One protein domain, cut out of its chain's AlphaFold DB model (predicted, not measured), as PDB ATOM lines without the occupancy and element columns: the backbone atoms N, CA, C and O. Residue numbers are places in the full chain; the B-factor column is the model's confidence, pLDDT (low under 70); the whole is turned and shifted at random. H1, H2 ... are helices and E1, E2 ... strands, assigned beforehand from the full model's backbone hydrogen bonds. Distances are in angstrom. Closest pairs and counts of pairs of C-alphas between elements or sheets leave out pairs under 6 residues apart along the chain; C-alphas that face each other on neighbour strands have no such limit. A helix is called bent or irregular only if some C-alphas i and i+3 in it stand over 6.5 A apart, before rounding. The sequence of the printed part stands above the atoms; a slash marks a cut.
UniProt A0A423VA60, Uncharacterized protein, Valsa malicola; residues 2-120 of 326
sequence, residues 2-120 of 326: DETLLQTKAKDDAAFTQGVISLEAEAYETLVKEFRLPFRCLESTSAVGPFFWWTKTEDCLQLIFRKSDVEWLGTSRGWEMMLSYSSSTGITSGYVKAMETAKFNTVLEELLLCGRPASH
ATOM      1  N   ASP A   2     -28.572  19.940 -24.494       56.81
ATOM      2  CA  ASP A   2     -27.487  20.126 -25.459       56.81
ATOM      3  C   ASP A   2     -26.156  20.130 -24.698       56.81
ATOM      4  O   ASP A   2     -26.042  20.785 -23.660       56.81
ATOM      5  N   GLU A   3     -25.170  19.379 -25.180       60.88
ATOM      6  CA  GLU A   3     -23.866  19.215 -24.523       60.88
ATOM      7  C   GLU A   3     -22.800  19.964 -25.326       60.88
ATOM      8  O   GLU A   3     -22.323  19.488 -26.353       60.88
ATOM      9  N   THR A   4     -22.440  21.176 -24.897       61.69
ATOM     10  CA  THR A   4     -21.431  21.996 -25.590       61.69
ATOM     11  C   THR A   4     -20.217  22.244 -24.701       61.69
ATOM     12  O   THR A   4     -20.341  22.857 -23.640       61.69
ATOM     13  N   LEU A   5     -19.033  21.816 -25.150       68.44
ATOM     14  CA  LEU A   5     -17.757  22.151 -24.518       68.44
ATOM     15  C   LEU A   5     -17.283  23.530 -24.997       68.44
ATOM     16  O   LEU A   5     -17.272  23.819 -26.195       68.44
ATOM     17  N   LEU A   6     -16.874  24.383 -24.058       67.12
ATOM     18  CA  LEU A   6     -16.595  25.796 -24.306       67.12
ATOM     19  C   LEU A   6     -15.184  26.209 -23.892       67.12
ATOM     20  O   LEU A   6     -14.811  26.123 -22.726       67.12
ATOM     21  N   GLN A   7     -14.439  26.754 -24.852       71.25
ATOM     22  CA  GLN A   7     -13.136  27.381 -24.664       71.25
ATOM     23  C   GLN A   7     -13.192  28.852 -25.112       71.25
ATOM     24  O   GLN A   7     -12.814  29.201 -26.227       71.25
ATOM     25  N   THR A   8     -13.672  29.741 -24.241       56.31
ATOM     26  CA  THR A   8     -13.929  31.163 -24.574       56.31
ATOM     27  C   THR A   8     -12.860  32.144 -24.092       56.31
ATOM     28  O   THR A   8     -13.039  33.358 -24.182       56.31
ATOM     29  N   LYS A   9     -11.743  31.631 -23.566       59.50
ATOM     30  CA  LYS A   9     -10.607  32.416 -23.054       59.50
ATOM     31  C   LYS A   9      -9.289  31.984 -23.696       59.50
ATOM     32  O   LYS A   9      -8.290  31.807 -22.999       59.50
ATOM     33  N   ALA A  10      -9.284  31.757 -25.009       59.72
ATOM     34  CA  ALA A  10      -8.025  31.589 -25.727       59.72
ATOM     35  C   ALA A  10      -7.209  32.893 -25.595       59.72
ATOM     36  O   ALA A  10      -7.719  33.968 -25.905       59.72
ATOM     37  N   LYS A  11      -5.993  32.798 -25.040       60.12
ATOM     38  CA  LYS A  11      -5.082  33.936 -24.801       60.12
ATOM     39  C   LYS A  11      -3.914  33.998 -25.782       60.12
ATOM     40  O   LYS A  11      -3.201  34.991 -25.794       60.12
ATOM     41  N   ASP A  12      -3.697  32.922 -26.528       65.00
ATOM     42  CA  ASP A  12      -2.636  32.840 -27.522       65.00
ATOM     43  C   ASP A  12      -3.109  33.508 -28.815       65.00
ATOM     44  O   ASP A  12      -4.147  33.129 -29.363       65.00
ATOM     45  N   ASP A  13      -2.364  34.501 -29.295       62.72
ATOM     46  CA  ASP A  13      -2.665  35.193 -30.549       62.72
ATOM     47  C   ASP A  13      -2.568  34.240 -31.754       62.72
ATOM     48  O   ASP A  13      -3.319  34.395 -32.718       62.72
ATOM     49  N   ALA A  14      -1.756  33.178 -31.653       65.06
ATOM     50  CA  ALA A  14      -1.652  32.122 -32.657       65.06
ATOM     51  C   ALA A  14      -2.751  31.046 -32.536       65.06
ATOM     52  O   ALA A  14      -2.748  30.062 -33.279       65.06
ATOM     53  N   ALA A  15      -3.726  31.203 -31.629       65.25
ATOM     54  CA  ALA A  15      -4.736  30.177 -31.369       65.25
ATOM     55  C   ALA A  15      -5.560  29.791 -32.608       65.25
ATOM     56  O   ALA A  15      -6.139  28.710 -32.618       65.25
ATOM     57  N   PHE A  16      -5.639  30.638 -33.633       71.06
ATOM     58  CA  PHE A  16      -6.385  30.361 -34.867       71.06
ATOM     59  C   PHE A  16      -5.482  30.195 -36.096       71.06
ATOM     60  O   PHE A  16      -5.982  30.118 -37.217       71.06
ATOM     61  N   THR A  17      -4.165  30.119 -35.896       69.25
ATOM     62  CA  THR A  17      -3.204  29.851 -36.964       69.25
ATOM     63  C   THR A  17      -3.311  28.397 -37.428       69.25
ATOM     64  O   THR A  17      -3.676  27.491 -36.671       69.25
ATOM     65  N   GLN A  18      -2.985  28.155 -38.698       70.38
ATOM     66  CA  GLN A  18      -2.987  26.815 -39.275       70.38
ATOM     67  C   GLN A  18      -2.122  25.849 -38.446       70.38
ATOM     68  O   GLN A  18      -0.970  26.140 -38.134       70.38
ATOM     69  N   GLY A  19      -2.681  24.681 -38.119       66.31
ATOM     70  CA  GLY A  19      -1.985  23.634 -37.362       66.31
ATOM     71  C   GLY A  19      -1.996  23.807 -35.839       66.31
ATOM     72  O   GLY A  19      -1.462  22.945 -35.145       66.31
ATOM     73  N   VAL A  20      -2.622  24.863 -35.301       71.12
ATOM     74  CA  VAL A  20      -2.702  25.097 -33.852       71.12
ATOM     75  C   VAL A  20      -4.022  24.566 -33.285       71.12
ATOM     76  O   VAL A  20      -5.091  25.151 -33.459       71.12
ATOM     77  N   ILE A  21      -3.943  23.457 -32.549       75.88
ATOM     78  CA  ILE A  21      -5.051  22.910 -31.755       75.88
ATOM     79  C   ILE A  21      -4.751  23.208 -30.287       75.88
ATOM     80  O   ILE A  21      -3.672  22.906 -29.792       75.88
ATOM     81  N   SER A  22      -5.699  23.827 -29.582       73.69
ATOM     82  CA  SER A  22      -5.489  24.269 -28.191       73.69
ATOM     83  C   SER A  22      -5.692  23.167 -27.147       73.69
ATOM     84  O   SER A  22      -5.587  23.436 -25.955       73.69
ATOM     85  N   LEU A  23      -6.030  21.960 -27.595       79.69
ATOM     86  CA  LEU A  23      -6.185  20.755 -26.791       79.69
ATOM     87  C   LEU A  23      -5.084  19.766 -27.180       79.69
ATOM     88  O   LEU A  23      -4.648  19.748 -28.331       79.69
ATOM     89  N   GLU A  24      -4.672  18.923 -26.236       83.81
ATOM     90  CA  GLU A  24      -3.783  17.799 -26.537       83.81
ATOM     91  C   GLU A  24      -4.426  16.866 -27.572       83.81
ATOM     92  O   GLU A  24      -5.650  16.714 -27.606       83.81
ATOM     93  N   ALA A  25      -3.609  16.234 -28.420       84.00
ATOM     94  CA  ALA A  25      -4.092  15.439 -29.551       84.00
ATOM     95  C   ALA A  25      -5.076  14.333 -29.125       84.00
ATOM     96  O   ALA A  25      -6.127  14.179 -29.742       84.00
ATOM     97  N   GLU A  26      -4.775  13.624 -28.034       87.25
ATOM     98  CA  GLU A  26      -5.620  12.550 -27.498       87.25
ATOM     99  C   GLU A  26      -6.947  13.085 -26.934       87.25
ATOM    100  O   GLU A  26      -8.016  12.528 -27.196       87.25
ATOM    101  N   ALA A  27      -6.909  14.221 -26.229       85.88
ATOM    102  CA  ALA A  27      -8.106  14.882 -25.713       85.88
ATOM    103  C   ALA A  27      -8.998  15.411 -26.849       85.88
ATOM    104  O   ALA A  27     -10.220  15.267 -26.800       85.88
ATOM    105  N   TYR A  28      -8.398  15.988 -27.895       86.12
ATOM    106  CA  TYR A  28      -9.119  16.452 -29.079       86.12
ATOM    107  C   TYR A  28      -9.755  15.288 -29.846       86.12
ATOM    108  O   TYR A  28     -10.921  15.362 -30.228       86.12
ATOM    109  N   GLU A  29      -9.019  14.194 -30.049       87.88
ATOM    110  CA  GLU A  29      -9.538  13.003 -30.722       87.88
ATOM    111  C   GLU A  29     -10.703  12.380 -29.943       87.88
ATOM    112  O   GLU A  29     -11.725  12.027 -30.538       87.88
ATOM    113  N   THR A  30     -10.579  12.304 -28.616       90.38
ATOM    114  CA  THR A  30     -11.639  11.817 -27.727       90.38
ATOM    115  C   THR A  30     -12.877  12.702 -27.829       90.38
ATOM    116  O   THR A  30     -13.960  12.196 -28.116       90.38
ATOM    117  N   LEU A  31     -12.715  14.024 -27.725       89.25
ATOM    118  CA  LEU A  31     -13.800  14.995 -27.878       89.25
ATOM    119  C   LEU A  31     -14.537  14.826 -29.213       89.25
ATOM    120  O   LEU A  31     -15.765  14.768 -29.248       89.25
ATOM    121  N   VAL A  32     -13.798  14.741 -30.324       89.62
ATOM    122  CA  VAL A  32     -14.392  14.614 -31.660       89.62
ATOM    123  C   VAL A  32     -15.165  13.303 -31.801       89.62
ATOM    124  O   VAL A  32     -16.258  13.305 -32.372       89.62
ATOM    125  N   LYS A  33     -14.642  12.196 -31.262       90.56
ATOM    126  CA  LYS A  33     -15.309  10.886 -31.300       90.56
ATOM    127  C   LYS A  33     -16.550  10.843 -30.411       90.56
ATOM    128  O   LYS A  33     -17.610  10.438 -30.889       90.56
ATOM    129  N   GLU A  34     -16.439  11.274 -29.157       90.38
ATOM    130  CA  GLU A  34     -17.537  11.228 -28.186       90.38
ATOM    131  C   GLU A  34     -18.698  12.123 -28.612       90.38
ATOM    132  O   GLU A  34     -19.848  11.684 -28.637       90.38
ATOM    133  N   PHE A  35     -18.405  13.352 -29.047       88.62
ATOM    134  CA  PHE A  35     -19.436  14.305 -29.469       88.62
ATOM    135  C   PHE A  35     -19.823  14.132 -30.946       88.62
ATOM    136  O   PHE A  35     -20.621  14.906 -31.477       88.62
ATOM    137  N   ARG A  36     -19.263  13.121 -31.632       91.06
ATOM    138  CA  ARG A  36     -19.480  12.823 -33.060       91.06
ATOM    139  C   ARG A  36     -19.304  14.055 -33.953       91.06
ATOM    140  O   ARG A  36     -20.103  14.288 -34.869       91.06
ATOM    141  N   LEU A  37     -18.292  14.869 -33.665       91.62
ATOM    142  CA  LEU A  37     -17.999  16.113 -34.377       91.62
ATOM    143  C   LEU A  37     -17.365  15.828 -35.754       91.62
ATOM    144  O   LEU A  37     -16.811  14.750 -35.983       91.62
ATOM    145  N   PRO A  38     -17.439  16.771 -36.707       91.00
ATOM    146  CA  PRO A  38     -16.860  16.576 -38.033       91.00
ATOM    147  C   PRO A  38     -15.322  16.627 -38.020       91.00
ATOM    148  O   PRO A  38     -14.731  17.689 -37.824       91.00
ATOM    149  N   PHE A  39     -14.664  15.515 -38.376       86.06
ATOM    150  CA  PHE A  39     -13.199  15.451 -38.558       86.06
ATOM    151  C   PHE A  39     -12.665  16.436 -39.611       86.06
ATOM    152  O   PHE A  39     -11.544  16.931 -39.490       86.06
ATOM    153  N   ARG A  40     -13.491  16.806 -40.605       88.25
ATOM    154  CA  ARG A  40     -13.157  17.832 -41.615       88.25
ATOM    155  C   ARG A  40     -12.900  19.222 -41.026       88.25
ATOM    156  O   ARG A  40     -12.478  20.125 -41.749       88.25
ATOM    157  N   CYS A  41     -13.135  19.427 -39.729       84.69
ATOM    158  CA  CYS A  41     -12.733  20.656 -39.063       84.69
ATOM    159  C   CYS A  41     -11.235  20.947 -39.241       84.69
ATOM    160  O   CYS A  41     -10.877  22.106 -39.445       84.69
ATOM    161  N   LEU A  42     -10.386  19.914 -39.265       83.56
ATOM    162  CA  LEU A  42      -8.940  20.058 -39.457       83.56
ATOM    163  C   LEU A  42      -8.586  20.662 -40.825       83.56
ATOM    164  O   LEU A  42      -7.737  21.549 -40.906       83.56
ATOM    165  N   GLU A  43      -9.297  20.256 -41.882       85.25
ATOM    166  CA  GLU A  43      -9.108  20.764 -43.252       85.25
ATOM    167  C   GLU A  43      -9.450  22.252 -43.384       85.25
ATOM    168  O   GLU A  43      -8.958  22.934 -44.277       85.25
ATOM    169  N   SER A  44     -10.308  22.765 -42.501       82.81
ATOM    170  CA  SER A  44     -10.784  24.150 -42.544       82.81
ATOM    171  C   SER A  44     -10.127  25.052 -41.494       82.81
ATOM    172  O   SER A  44     -10.549  26.193 -41.334       82.81
ATOM    173  N   THR A  45      -9.065  24.584 -40.826       78.12
ATOM    174  CA  THR A  45      -8.268  25.393 -39.881       78.12
ATOM    175  C   THR A  45      -7.617  26.607 -40.542       78.12
ATOM    176  O   THR A  45      -7.524  27.657 -39.921       78.12
ATOM    177  N   SER A  46      -7.248  26.505 -41.821       73.50
ATOM    178  CA  SER A  46      -6.678  27.603 -42.614       73.50
ATOM    179  C   SER A  46      -7.722  28.401 -43.408       73.50
ATOM    180  O   SER A  46      -7.365  29.120 -44.342       73.50
ATOM    181  N   ALA A  47      -9.020  28.236 -43.128       79.69
ATOM    182  CA  ALA A  47     -10.057  28.943 -43.873       79.69
ATOM    183  C   ALA A  47     -10.025  30.451 -43.568       79.69
ATOM    184  O   ALA A  47     -10.070  30.865 -42.408       79.69
ATOM    185  N   VAL A  48     -10.001  31.259 -44.632       78.25
ATOM    186  CA  VAL A  48     -10.000  32.726 -44.562       78.25
ATOM    187  C   VAL A  48     -11.430  33.260 -44.648       78.25
ATOM    188  O   VAL A  48     -12.212  32.855 -45.515       78.25
ATOM    189  N   GLY A  49     -11.768  34.211 -43.775       82.06
ATOM    190  CA  GLY A  49     -13.097  34.823 -43.717       82.06
ATOM    191  C   GLY A  49     -14.165  33.942 -43.048       82.06
ATOM    192  O   GLY A  49     -13.846  32.959 -42.377       82.06
ATOM    193  N   PRO A  50     -15.455  34.313 -43.162       90.06
ATOM    194  CA  PRO A  50     -16.534  33.545 -42.556       90.06
ATOM    195  C   PRO A  50     -16.783  32.256 -43.351       90.06
ATOM    196  O   PRO A  50     -17.049  32.279 -44.554       90.06
ATOM    197  N   PHE A  51     -16.730  31.119 -42.664       92.06
ATOM    198  CA  PHE A  51     -16.876  29.793 -43.249       92.06
ATOM    199  C   PHE A  51     -17.985  29.029 -42.540       92.06
ATOM    200  O   PHE A  51     -17.908  28.798 -41.337       92.06
ATOM    201  N   PHE A  52     -18.992  28.600 -43.298       95.25
ATOM    202  CA  PHE A  52     -20.055  27.723 -42.820       95.25
ATOM    203  C   PHE A  52     -20.164  26.514 -43.738       95.25
ATOM    204  O   PHE A  52     -20.292  26.658 -44.959       95.25
ATOM    205  N   TRP A  53     -20.136  25.332 -43.139       96.00
ATOM    206  CA  TRP A  53     -20.251  24.054 -43.820       96.00
ATOM    207  C   TRP A  53     -21.126  23.112 -43.008       96.00
ATOM    208  O   TRP A  53     -21.147  23.164 -41.779       96.00
ATOM    209  N   TRP A  54     -21.840  22.241 -43.706       96.25
ATOM    210  CA  TRP A  54     -22.653  21.219 -43.081       96.25
ATOM    211  C   TRP A  54     -22.626  19.935 -43.900       96.25
ATOM    212  O   TRP A  54     -22.413  19.963 -45.112       96.25
ATOM    213  N   THR A  55     -22.866  18.814 -43.231       95.50
ATOM    214  CA  THR A  55     -23.098  17.524 -43.881       95.50
ATOM    215  C   THR A  55     -24.084  16.693 -43.079       95.50
ATOM    216  O   THR A  55     -24.209  16.848 -41.863       95.50
ATOM    217  N   LYS A  56     -24.750  15.765 -43.760       91.12
ATOM    218  CA  LYS A  56     -25.530  14.709 -43.123       91.12
ATOM    219  C   LYS A  56     -24.737  13.404 -43.179       91.12
ATOM    220  O   LYS A  56     -24.355  12.965 -44.258       91.12
ATOM    221  N   THR A  57     -24.508  12.800 -42.022       87.56
ATOM    222  CA  THR A  57     -24.100  11.393 -41.880       87.56
ATOM    223  C   THR A  57     -25.354  10.562 -41.576       87.56
ATOM    224  O   THR A  57     -26.419  11.146 -41.386       87.56
ATOM    225  N   GLU A  58     -25.272   9.230 -41.536       81.69
ATOM    226  CA  GLU A  58     -26.431   8.334 -41.337       81.69
ATOM    227  C   GLU A  58     -27.398   8.820 -40.240       81.69
ATOM    228  O   GLU A  58     -28.582   9.010 -40.520       81.69
ATOM    229  N   ASP A  59     -26.872   9.155 -39.055       86.69
ATOM    230  CA  ASP A  59     -27.666   9.573 -37.888       86.69
ATOM    231  C   ASP A  59     -27.401  11.002 -37.393       86.69
ATOM    232  O   ASP A  59     -28.070  11.470 -36.466       86.69
ATOM    233  N   CYS A  60     -26.421  11.705 -37.971       91.12
ATOM    234  CA  CYS A  60     -25.961  12.988 -37.445       91.12
ATOM    235  C   CYS A  60     -25.936  14.091 -38.505       91.12
ATOM    236  O   CYS A  60     -25.393  13.912 -39.595       91.12
ATOM    237  N   LEU A  61     -26.459  15.267 -38.158       94.12
ATOM    238  CA  LEU A  61     -26.238  16.505 -38.899       94.12
ATOM    239  C   LEU A  61     -25.036  17.227 -38.287       94.12
ATOM    240  O   LEU A  61     -25.114  17.716 -37.164       94.12
ATOM    241  N   GLN A  62     -23.939  17.300 -39.029       95.44
ATOM    242  CA  GLN A  62     -22.710  17.949 -38.586       95.44
ATOM    243  C   GLN A  62     -22.587  19.340 -39.199       95.44
ATOM    244  O   GLN A  62     -22.894  19.538 -40.375       95.44
ATOM    245  N   LEU A  63     -22.104  20.289 -38.403       95.88
ATOM    246  CA  LEU A  63     -21.948  21.694 -38.754       95.88
ATOM    247  C   LEU A  63     -20.545  22.165 -38.364       95.88
ATOM    248  O   LEU A  63     -20.041  21.842 -37.289       95.88
ATOM    249  N   ILE A  64     -19.947  22.981 -39.222       94.88
ATOM    250  CA  ILE A  64     -18.741  23.752 -38.931       94.88
ATOM    251  C   ILE A  64     -19.070  25.204 -39.231       94.88
ATOM    252  O   ILE A  64     -19.483  25.527 -40.348       94.88
ATOM    253  N   PHE A  65     -18.854  26.085 -38.262       94.00
ATOM    254  CA  PHE A  65     -18.996  27.518 -38.464       94.00
ATOM    255  C   PHE A  65     -17.828  28.243 -37.810       94.00
ATOM    256  O   PHE A  65     -17.567  28.065 -36.626       94.00
ATOM    257  N   ARG A  66     -17.086  29.030 -38.583       89.94
ATOM    258  CA  ARG A  66     -15.902  29.720 -38.077       89.94
ATOM    259  C   ARG A  66     -15.659  31.048 -38.766       89.94
ATOM    260  O   ARG A  66     -16.107  31.290 -39.887       89.94
ATOM    261  N   LYS A  67     -14.878  31.860 -38.076       86.19
ATOM    262  CA  LYS A  67     -14.271  33.102 -38.526       86.19
ATOM    263  C   LYS A  67     -12.909  33.161 -37.835       86.19
ATOM    264  O   LYS A  67     -12.789  33.763 -36.778       86.19
ATOM    265  N   SER A  68     -11.936  32.424 -38.364       66.75
ATOM    266  CA  SER A  68     -10.646  32.136 -37.710       66.75
ATOM    267  C   SER A  68      -9.555  33.155 -38.048       66.75
ATOM    268  O   SER A  68      -8.832  33.583 -37.156       66.75
ATOM    269  N   ASP A  69      -9.487  33.609 -39.299       65.62
ATOM    270  CA  ASP A  69      -8.452  34.537 -39.776       65.62
ATOM    271  C   ASP A  69      -8.912  36.002 -39.692       65.62
ATOM    272  O   ASP A  69      -9.252  36.637 -40.694       65.62
ATOM    273  N   VAL A  70      -9.061  36.518 -38.467       61.94
ATOM    274  CA  VAL A  70      -9.409  37.930 -38.241       61.94
ATOM    275  C   VAL A  70      -8.483  38.525 -37.200       61.94
ATOM    276  O   VAL A  70      -8.785  38.528 -36.007       61.94
ATOM    277  N   GLU A  71      -7.372  39.072 -37.676       65.94
ATOM    278  CA  GLU A  71      -6.465  39.888 -36.881       65.94
ATOM    279  C   GLU A  71      -6.808  41.372 -37.025       65.94
ATOM    280  O   GLU A  71      -7.041  41.893 -38.117       65.94
ATOM    281  N   TRP A  72      -6.846  42.078 -35.898       61.91
ATOM    282  CA  TRP A  72      -6.934  43.532 -35.879       61.91
ATOM    283  C   TRP A  72      -5.899  44.081 -34.906       61.91
ATOM    284  O   TRP A  72      -5.953  43.775 -33.714       61.91
ATOM    285  N   LEU A  73      -4.973  44.908 -35.407       61.69
ATOM    286  CA  LEU A  73      -3.879  45.492 -34.617       61.69
ATOM    287  C   LEU A  73      -3.058  44.434 -33.846       61.69
ATOM    288  O   LEU A  73      -2.702  44.654 -32.694       61.69
ATOM    289  N   GLY A  74      -2.808  43.272 -34.463       65.06
ATOM    290  CA  GLY A  74      -2.050  42.171 -33.853       65.06
ATOM    291  C   GLY A  74      -2.826  41.325 -32.839       65.06
ATOM    292  O   GLY A  74      -2.237  40.445 -32.233       65.06
ATOM    293  N   THR A  75      -4.131  41.564 -32.656       64.38
ATOM    294  CA  THR A  75      -4.985  40.734 -31.790       64.38
ATOM    295  C   THR A  75      -5.978  39.932 -32.614       64.38
ATOM    296  O   THR A  75      -6.713  40.497 -33.436       64.38
ATOM    297  N   SER A  76      -6.038  38.621 -32.376       71.38
ATOM    298  CA  SER A  76      -7.053  37.773 -32.998       71.38
ATOM    299  C   SER A  76      -8.438  38.077 -32.414       71.38
ATOM    300  O   SER A  76      -8.630  38.269 -31.207       71.38
ATOM    301  N   ARG A  77      -9.438  38.132 -33.291       76.44
ATOM    302  CA  ARG A  77     -10.872  38.191 -32.954       76.44
ATOM    303  C   ARG A  77     -11.596  36.931 -33.410       76.44
ATOM    304  O   ARG A  77     -12.810  36.955 -33.626       76.44
ATOM    305  N   GLY A  78     -10.825  35.864 -33.603       82.94
ATOM    306  CA  GLY A  78     -11.297  34.624 -34.169       82.94
ATOM    307  C   GLY A  78     -12.241  33.864 -33.247       82.94
ATOM    308  O   GLY A  78     -12.170  33.943 -32.014       82.94
ATOM    309  N   TRP A  79     -13.138  33.107 -33.863       87.69
ATOM    310  CA  TRP A  79     -13.916  32.079 -33.191       87.69
ATOM    311  C   TRP A  79     -14.249  30.947 -34.163       87.69
ATOM    312  O   TRP A  79     -14.350  31.139 -35.377       87.69
ATOM    313  N   GLU A  80     -14.437  29.754 -33.618       89.38
ATOM    314  CA  GLU A  80     -14.882  28.572 -34.339       89.38
ATOM    315  C   GLU A  80     -15.845  27.754 -33.481       89.38
ATOM    316  O   GLU A  80     -15.741  27.699 -32.254       89.38
ATOM    317  N   MET A  81     -16.800  27.115 -34.143       91.12
ATOM    318  CA  MET A  81     -17.690  26.138 -33.543       91.12
ATOM    319  C   MET A  81     -17.834  24.920 -34.445       91.12
ATOM    320  O   MET A  81     -17.918  25.016 -35.675       91.12
ATOM    321  N   MET A  82     -17.916  23.769 -33.797       93.00
ATOM    322  CA  MET A  82     -18.281  22.492 -34.384       93.00
ATOM    323  C   MET A  82     -19.522  22.002 -33.665       93.00
ATOM    324  O   MET A  82     -19.521  21.954 -32.439       93.00
ATOM    325  N   LEU A  83     -20.559  21.625 -34.404       93.69
ATOM    326  CA  LEU A  83     -21.780  21.070 -33.826       93.69
ATOM    327  C   LEU A  83     -22.118  19.750 -34.515       93.69
ATOM    328  O   LEU A  83     -21.855  19.570 -35.704       93.69
ATOM    329  N   SER A  84     -22.726  18.839 -33.771       94.25
ATOM    330  CA  SER A  84     -23.253  17.575 -34.259       94.25
ATOM    331  C   SER A  84     -24.602  17.324 -33.612       94.25
ATOM    332  O   SER A  84     -24.724  17.243 -32.392       94.25
ATOM    333  N   TYR A  85     -25.636  17.233 -34.434       92.75
ATOM    334  CA  TYR A  85     -26.984  16.925 -33.992       92.75
ATOM    335  C   TYR A  85     -27.308  15.477 -34.281       92.75
ATOM    336  O   TYR A  85     -27.288  15.060 -35.437       92.75
ATOM    337  N   SER A  86     -27.651  14.728 -33.242       90.88
ATOM    338  CA  SER A  86     -28.060  13.336 -33.360       90.88
ATOM    339  C   SER A  86     -29.568  13.243 -33.577       90.88
ATOM    340  O   SER A  86     -30.362  13.609 -32.709       90.88
ATOM    341  N   SER A  87     -29.982  12.709 -34.728       86.56
ATOM    342  CA  SER A  87     -31.397  12.515 -35.042       86.56
ATOM    343  C   SER A  87     -32.065  11.516 -34.104       86.56
ATOM    344  O   SER A  87     -33.260  11.656 -33.852       86.56
ATOM    345  N   SER A  88     -31.338  10.532 -33.566       85.44
ATOM    346  CA  SER A  88     -31.888   9.518 -32.659       85.44
ATOM    347  C   SER A  88     -32.204  10.096 -31.280       85.44
ATOM    348  O   SER A  88     -33.340   9.958 -30.820       85.44
ATOM    349  N   THR A  89     -31.251  10.808 -30.673       85.00
ATOM    350  CA  THR A  89     -31.370  11.372 -29.316       85.00
ATOM    351  C   THR A  89     -32.012  12.758 -29.281       85.00
ATOM    352  O   THR A  89     -32.522  13.165 -28.242       85.00
ATOM    353  N   GLY A  90     -32.011  13.486 -30.403       84.44
ATOM    354  CA  GLY A  90     -32.496  14.865 -30.477       84.44
ATOM    355  C   GLY A  90     -31.592  15.875 -29.766       84.44
ATOM    356  O   GLY A  90     -32.053  16.965 -29.443       84.44
ATOM    357  N   ILE A  91     -30.338  15.504 -29.496       85.94
ATOM    358  CA  ILE A  91     -29.352  16.319 -28.779       85.94
ATOM    359  C   ILE A  91     -28.383  16.946 -29.779       85.94
ATOM    360  O   ILE A  91     -27.903  16.259 -30.688       85.94
ATOM    361  N   THR A  92     -28.078  18.231 -29.586       89.81
ATOM    362  CA  THR A  92     -26.966  18.903 -30.260       89.81
ATOM    363  C   THR A  92     -25.757  18.913 -29.332       89.81
ATOM    364  O   THR A  92     -25.774  19.556 -28.284       89.81
ATOM    365  N   SER A  93     -24.700  18.210 -29.726       90.50
ATOM    366  CA  SER A  93     -23.406  18.252 -29.049       90.50
ATOM    367  C   SER A  93     -22.444  19.154 -29.813       90.50
ATOM    368  O   SER A  93     -22.522  19.256 -31.039       90.50
ATOM    369  N   GLY A  94     -21.541  19.839 -29.117       90.38
ATOM    370  CA  GLY A  94     -20.717  20.855 -29.758       90.38
ATOM    371  C   GLY A  94     -19.418  21.189 -29.049       90.38
ATOM    372  O   GLY A  94     -19.264  20.975 -27.851       90.38
ATOM    373  N   TYR A  95     -18.491  21.771 -29.796       89.94
ATOM    374  CA  TYR A  95     -17.294  22.408 -29.266       89.94
ATOM    375  C   TYR A  95     -17.191  23.821 -29.823       89.94
ATOM    376  O   TYR A  95     -17.335  24.029 -31.029       89.94
ATOM    377  N   VAL A  96     -16.926  24.781 -28.945       88.81
ATOM    378  CA  VAL A  96     -16.719  26.180 -29.309       88.81
ATOM    379  C   VAL A  96     -15.382  26.653 -28.771       88.81
ATOM    380  O   VAL A  96     -15.109  26.534 -27.577       88.81
ATOM    381  N   LYS A  97     -14.600  27.292 -29.637       86.50
ATOM    382  CA  LYS A  97     -13.373  27.997 -29.283       86.50
ATOM    383  C   LYS A  97     -13.469  29.443 -29.747       86.50
ATOM    384  O   LYS A  97     -13.727  29.711 -30.914       86.50
ATOM    385  N   ALA A  98     -13.268  30.389 -28.839       85.38
ATOM    386  CA  ALA A  98     -13.378  31.810 -29.141       85.38
ATOM    387  C   ALA A  98     -12.357  32.635 -28.354       85.38
ATOM    388  O   ALA A  98     -12.059  32.330 -27.194       85.38
ATOM    389  N   MET A  99     -11.865  33.711 -28.973       80.69
ATOM    390  CA  MET A  99     -11.146  34.765 -28.256       80.69
ATOM    391  C   MET A  99     -12.104  35.527 -27.335       80.69
ATOM    392  O   MET A  99     -13.284  35.707 -27.650       80.69
ATOM    393  N   GLU A 100     -11.587  36.074 -26.236       75.56
ATOM    394  CA  GLU A 100     -12.374  36.933 -25.339       75.56
ATOM    395  C   GLU A 100     -12.922  38.175 -26.073       75.56
ATOM    396  O   GLU A 100     -14.054  38.606 -25.848       75.56
ATOM    397  N   THR A 101     -12.163  38.690 -27.046       72.19
ATOM    398  CA  THR A 101     -12.534  39.821 -27.913       72.19
ATOM    399  C   THR A 101     -13.752  39.543 -28.799       72.19
ATOM    400  O   THR A 101     -14.476  40.479 -29.138       72.19
ATOM    401  N   ALA A 102     -14.029  38.275 -29.130       73.00
ATOM    402  CA  ALA A 102     -15.233  37.872 -29.860       73.00
ATOM    403  C   ALA A 102     -16.496  37.942 -28.981       73.00
ATOM    404  O   ALA A 102     -17.616  37.845 -29.486       73.00
ATOM    405  N   LYS A 103     -16.326  38.128 -27.659       75.06
ATOM    406  CA  LYS A 103     -17.386  38.256 -26.647       75.06
ATOM    407  C   LYS A 103     -18.406  37.112 -26.669       75.06
ATOM    408  O   LYS A 103     -19.525  37.286 -26.187       75.06
ATOM    409  N   PHE A 104     -18.024  35.942 -27.186       81.25
ATOM    410  CA  PHE A 104     -18.913  34.804 -27.451       81.25
ATOM    411  C   PHE A 104     -19.776  34.411 -26.238       81.25
ATOM    412  O   PHE A 104     -20.923  34.011 -26.410       81.25
ATOM    413  N   ASN A 105     -19.276  34.630 -25.017       79.69
ATOM    414  CA  ASN A 105     -20.009  34.416 -23.766       79.69
ATOM    415  C   ASN A 105     -21.399  35.068 -23.738       79.69
ATOM    416  O   ASN A 105     -22.345  34.424 -23.302       79.69
ATOM    417  N   THR A 106     -21.571  36.280 -24.277       82.50
ATOM    418  CA  THR A 106     -22.903  36.909 -24.251       82.50
ATOM    419  C   THR A 106     -23.897  36.205 -25.184       82.50
ATOM    420  O   THR A 106     -25.090  36.238 -24.926       82.50
ATOM    421  N   VAL A 107     -23.427  35.518 -26.239       84.06
ATOM    422  CA  VAL A 107     -24.306  34.694 -27.099       84.06
ATOM    423  C   VAL A 107     -24.796  33.463 -26.344       84.06
ATOM    424  O   VAL A 107     -25.918  33.013 -26.542       84.06
ATOM    425  N   LEU A 108     -23.959  32.910 -25.467       80.44
ATOM    426  CA  LEU A 108     -24.339  31.772 -24.634       80.44
ATOM    427  C   LEU A 108     -25.331  32.184 -23.556       80.44
ATOM    428  O   LEU A 108     -26.268  31.447 -23.289       80.44
ATOM    429  N   GLU A 109     -25.149  33.362 -22.963       83.50
ATOM    430  CA  GLU A 109     -26.130  33.935 -22.041       83.50
ATOM    431  C   GLU A 109     -27.482  34.118 -22.745       83.50
ATOM    432  O   GLU A 109     -28.500  33.664 -22.231       83.50
ATOM    433  N   GLU A 110     -27.495  34.676 -23.961       82.38
ATOM    434  CA  GLU A 110     -28.702  34.766 -24.796       82.38
ATOM    435  C   GLU A 110     -29.310  33.386 -25.098       82.38
ATOM    436  O   GLU A 110     -30.527  33.219 -25.004       82.38
ATOM    437  N   LEU A 111     -28.486  32.379 -25.409       83.00
ATOM    438  CA  LEU A 111     -28.935  31.003 -25.635       83.00
ATOM    439  C   LEU A 111     -29.602  30.407 -24.384       83.00
ATOM    440  O   LEU A 111     -30.655  29.787 -24.497       83.00
ATOM    441  N   LEU A 112     -29.021  30.617 -23.201       80.19
ATOM    442  CA  LEU A 112     -29.571  30.151 -21.924       80.19
ATOM    443  C   LEU A 112     -30.883  30.866 -21.569       80.19
ATOM    444  O   LEU A 112     -31.776  30.263 -20.973       80.19
ATOM    445  N   LEU A 113     -31.022  32.135 -21.963       79.00
ATOM    446  CA  LEU A 113     -32.252  32.912 -21.799       79.00
ATOM    447  C   LEU A 113     -33.377  32.468 -22.746       79.00
ATOM    448  O   LEU A 113     -34.543  32.707 -22.435       79.00
ATOM    449  N   CYS A 114     -33.072  31.789 -23.860       70.88
ATOM    450  CA  CYS A 114     -34.088  31.275 -24.792       70.88
ATOM    451  C   CYS A 114     -34.970  30.150 -24.201       70.88
ATOM    452  O   CYS A 114     -35.893  29.684 -24.869       70.88
ATOM    453  N   GLY A 115     -34.746  29.730 -22.951       61.91
ATOM    454  CA  GLY A 115     -35.541  28.695 -22.289       61.91
ATOM    455  C   GLY A 115     -35.072  27.285 -22.641       61.91
ATOM    456  O   GLY A 115     -33.881  27.084 -22.861       61.91
ATOM    457  N   ARG A 116     -35.986  26.292 -22.622       58.72
ATOM    458  CA  ARG A 116     -35.684  24.858 -22.862       58.72
ATOM    459  C   ARG A 116     -34.617  24.714 -23.959       58.72
ATOM    460  O   ARG A 116     -34.809  25.354 -24.991       58.72
ATOM    461  N   PRO A 117     -33.559  23.892 -23.763       55.75
ATOM    462  CA  PRO A 117     -32.476  23.738 -24.735       55.75
ATOM    463  C   PRO A 117     -33.103  23.486 -26.095       55.75
ATOM    464  O   PRO A 117     -33.830  22.506 -26.283       55.75
ATOM    465  N   ALA A 118     -32.993  24.489 -26.955       58.44
ATOM    466  CA  ALA A 118     -33.846  24.571 -28.111       58.44
ATOM    467  C   ALA A 118     -33.380  23.498 -29.087       58.44
ATOM    468  O   ALA A 118     -32.257  23.556 -29.577       58.44
ATOM    469  N   SER A 119     -34.246  22.533 -29.390       71.62
ATOM    470  CA  SER A 119     -33.906  21.314 -30.139       71.62
ATOM    471  C   SER A 119     -33.452  21.551 -31.588       71.62
ATOM    472  O   SER A 119     -33.305  20.598 -32.354       71.62
ATOM    473  N   HIS A 120     -33.298  22.812 -32.002       88.25
ATOM    474  CA  HIS A 120     -32.902  23.188 -33.344       88.25
ATOM    475  C   HIS A 120     -31.379  23.407 -33.416       88.25
ATOM    476  O   HIS A 120     -30.871  24.384 -32.859       88.25
TER     477      HIS A 120
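What this domain is: This is residues 2 to 120 of the 326 residues of an uncharacterized protein of Valsa malicola (UniProt A0A423VA60). A gently twisted wall of five strands, in the order E1, E5, E4, E3, E2, has the short helix H3 packed over one face along E3, with H1 and H2 only grazing the sheet on the H3 side; H4 lies out on the other side, where residues 109 to 115, of which 109 to 113 belong to H4, stand free. The printed part has 119 residues, with four named helices and five named strands in the order E1 H1 H2 H3 E2 E3 E4 E5 H4. The sheet is mixed, with E1 parallel to E5 and the other neighbours antiparallel, and the class is mixed, helices and strands. The whole is compact, with a radius of gyration of the C-alphas of 14.3 A and spans of 45 by 32 by 25 A.

How they stand to each other: E1, residues 3 to 10, is an edge strand and the parallel neighbour of E5, residues 92 to 99, at 6 degrees; N 5 and O 94 are within hydrogen-bond range at 2.8 A. H1, residues 13 to 16, only grazes the sheet and is near E5. H2, residues 25 to 34, only grazes the sheet with its residues 31 to 34. H3, residues 39 to 44, is close to H2 but not clearly touching, the closest C-alphas being those of Val 32 and Phe 39, 7.1 A apart. E2, residues 50 to 56, the other edge strand, is the antiparallel neighbour of E3, residues 60 to 67, with N 53 and O 64 at 2.9 A. H3 is over E3 at a height over the sheet of 9.5 A and runs along the strands, at 24 degrees to E3 on the local plane; their closest C-alphas, of Cys 41 and Ile 64, are 6.8 A apart. E4, residues 79 to 86, is antiparallel to E3, with N 63 and O 83 at 2.8 A, and to E5, with N 95 and O 82 at 2.8 A. E2, E3, E4 and E5 form a meander, each strand the antiparallel neighbour of the one before, and its successive pairs are hairpins. H4, residues 105 to 113, only grazes the sheet with its residues 105 to 108; the closest C-alphas of H4 and E1, of Asn 105 and Thr 8, are 6.9 A apart. Every O i to N i+4 pair is within hydrogen-bond range in H2 and H4, 1 of 2 in H3, and H1 is too short for such a pair.

Where its parts are: E1 begins at C-alpha 3, (-23.866, 19.215, -24.523), and is 20.1 A long. H1 is irregular, with C-alphas 13 and 16 7.5 A apart. H2 is 14.2 A long and H3 9.9 A; H3 is neither bent nor irregular, but only just: C-alphas 39 and 42 are 6.3 A apart. E2, E3, E4 and E5 are 20.9, 23.3, 23.5 and 22.5 A long. H4, 12.5 A long, ends at C-alpha 113, (-32.252, 32.912, -21.799).

The domain as a whole: The two C-alphas farthest apart are those of Leu 73 and Ser 88, 45.6 A. The printed part has no cut. The link from E3 to E4, 11 residues, is long, and in it residues 71 to 72 pair antiparallel with residues 75 to 76. The mean pLDDT of the printed part is 80.0; residues under 70 include 2 to 6, 8 to 15, 68 to 75 and 115 to 118.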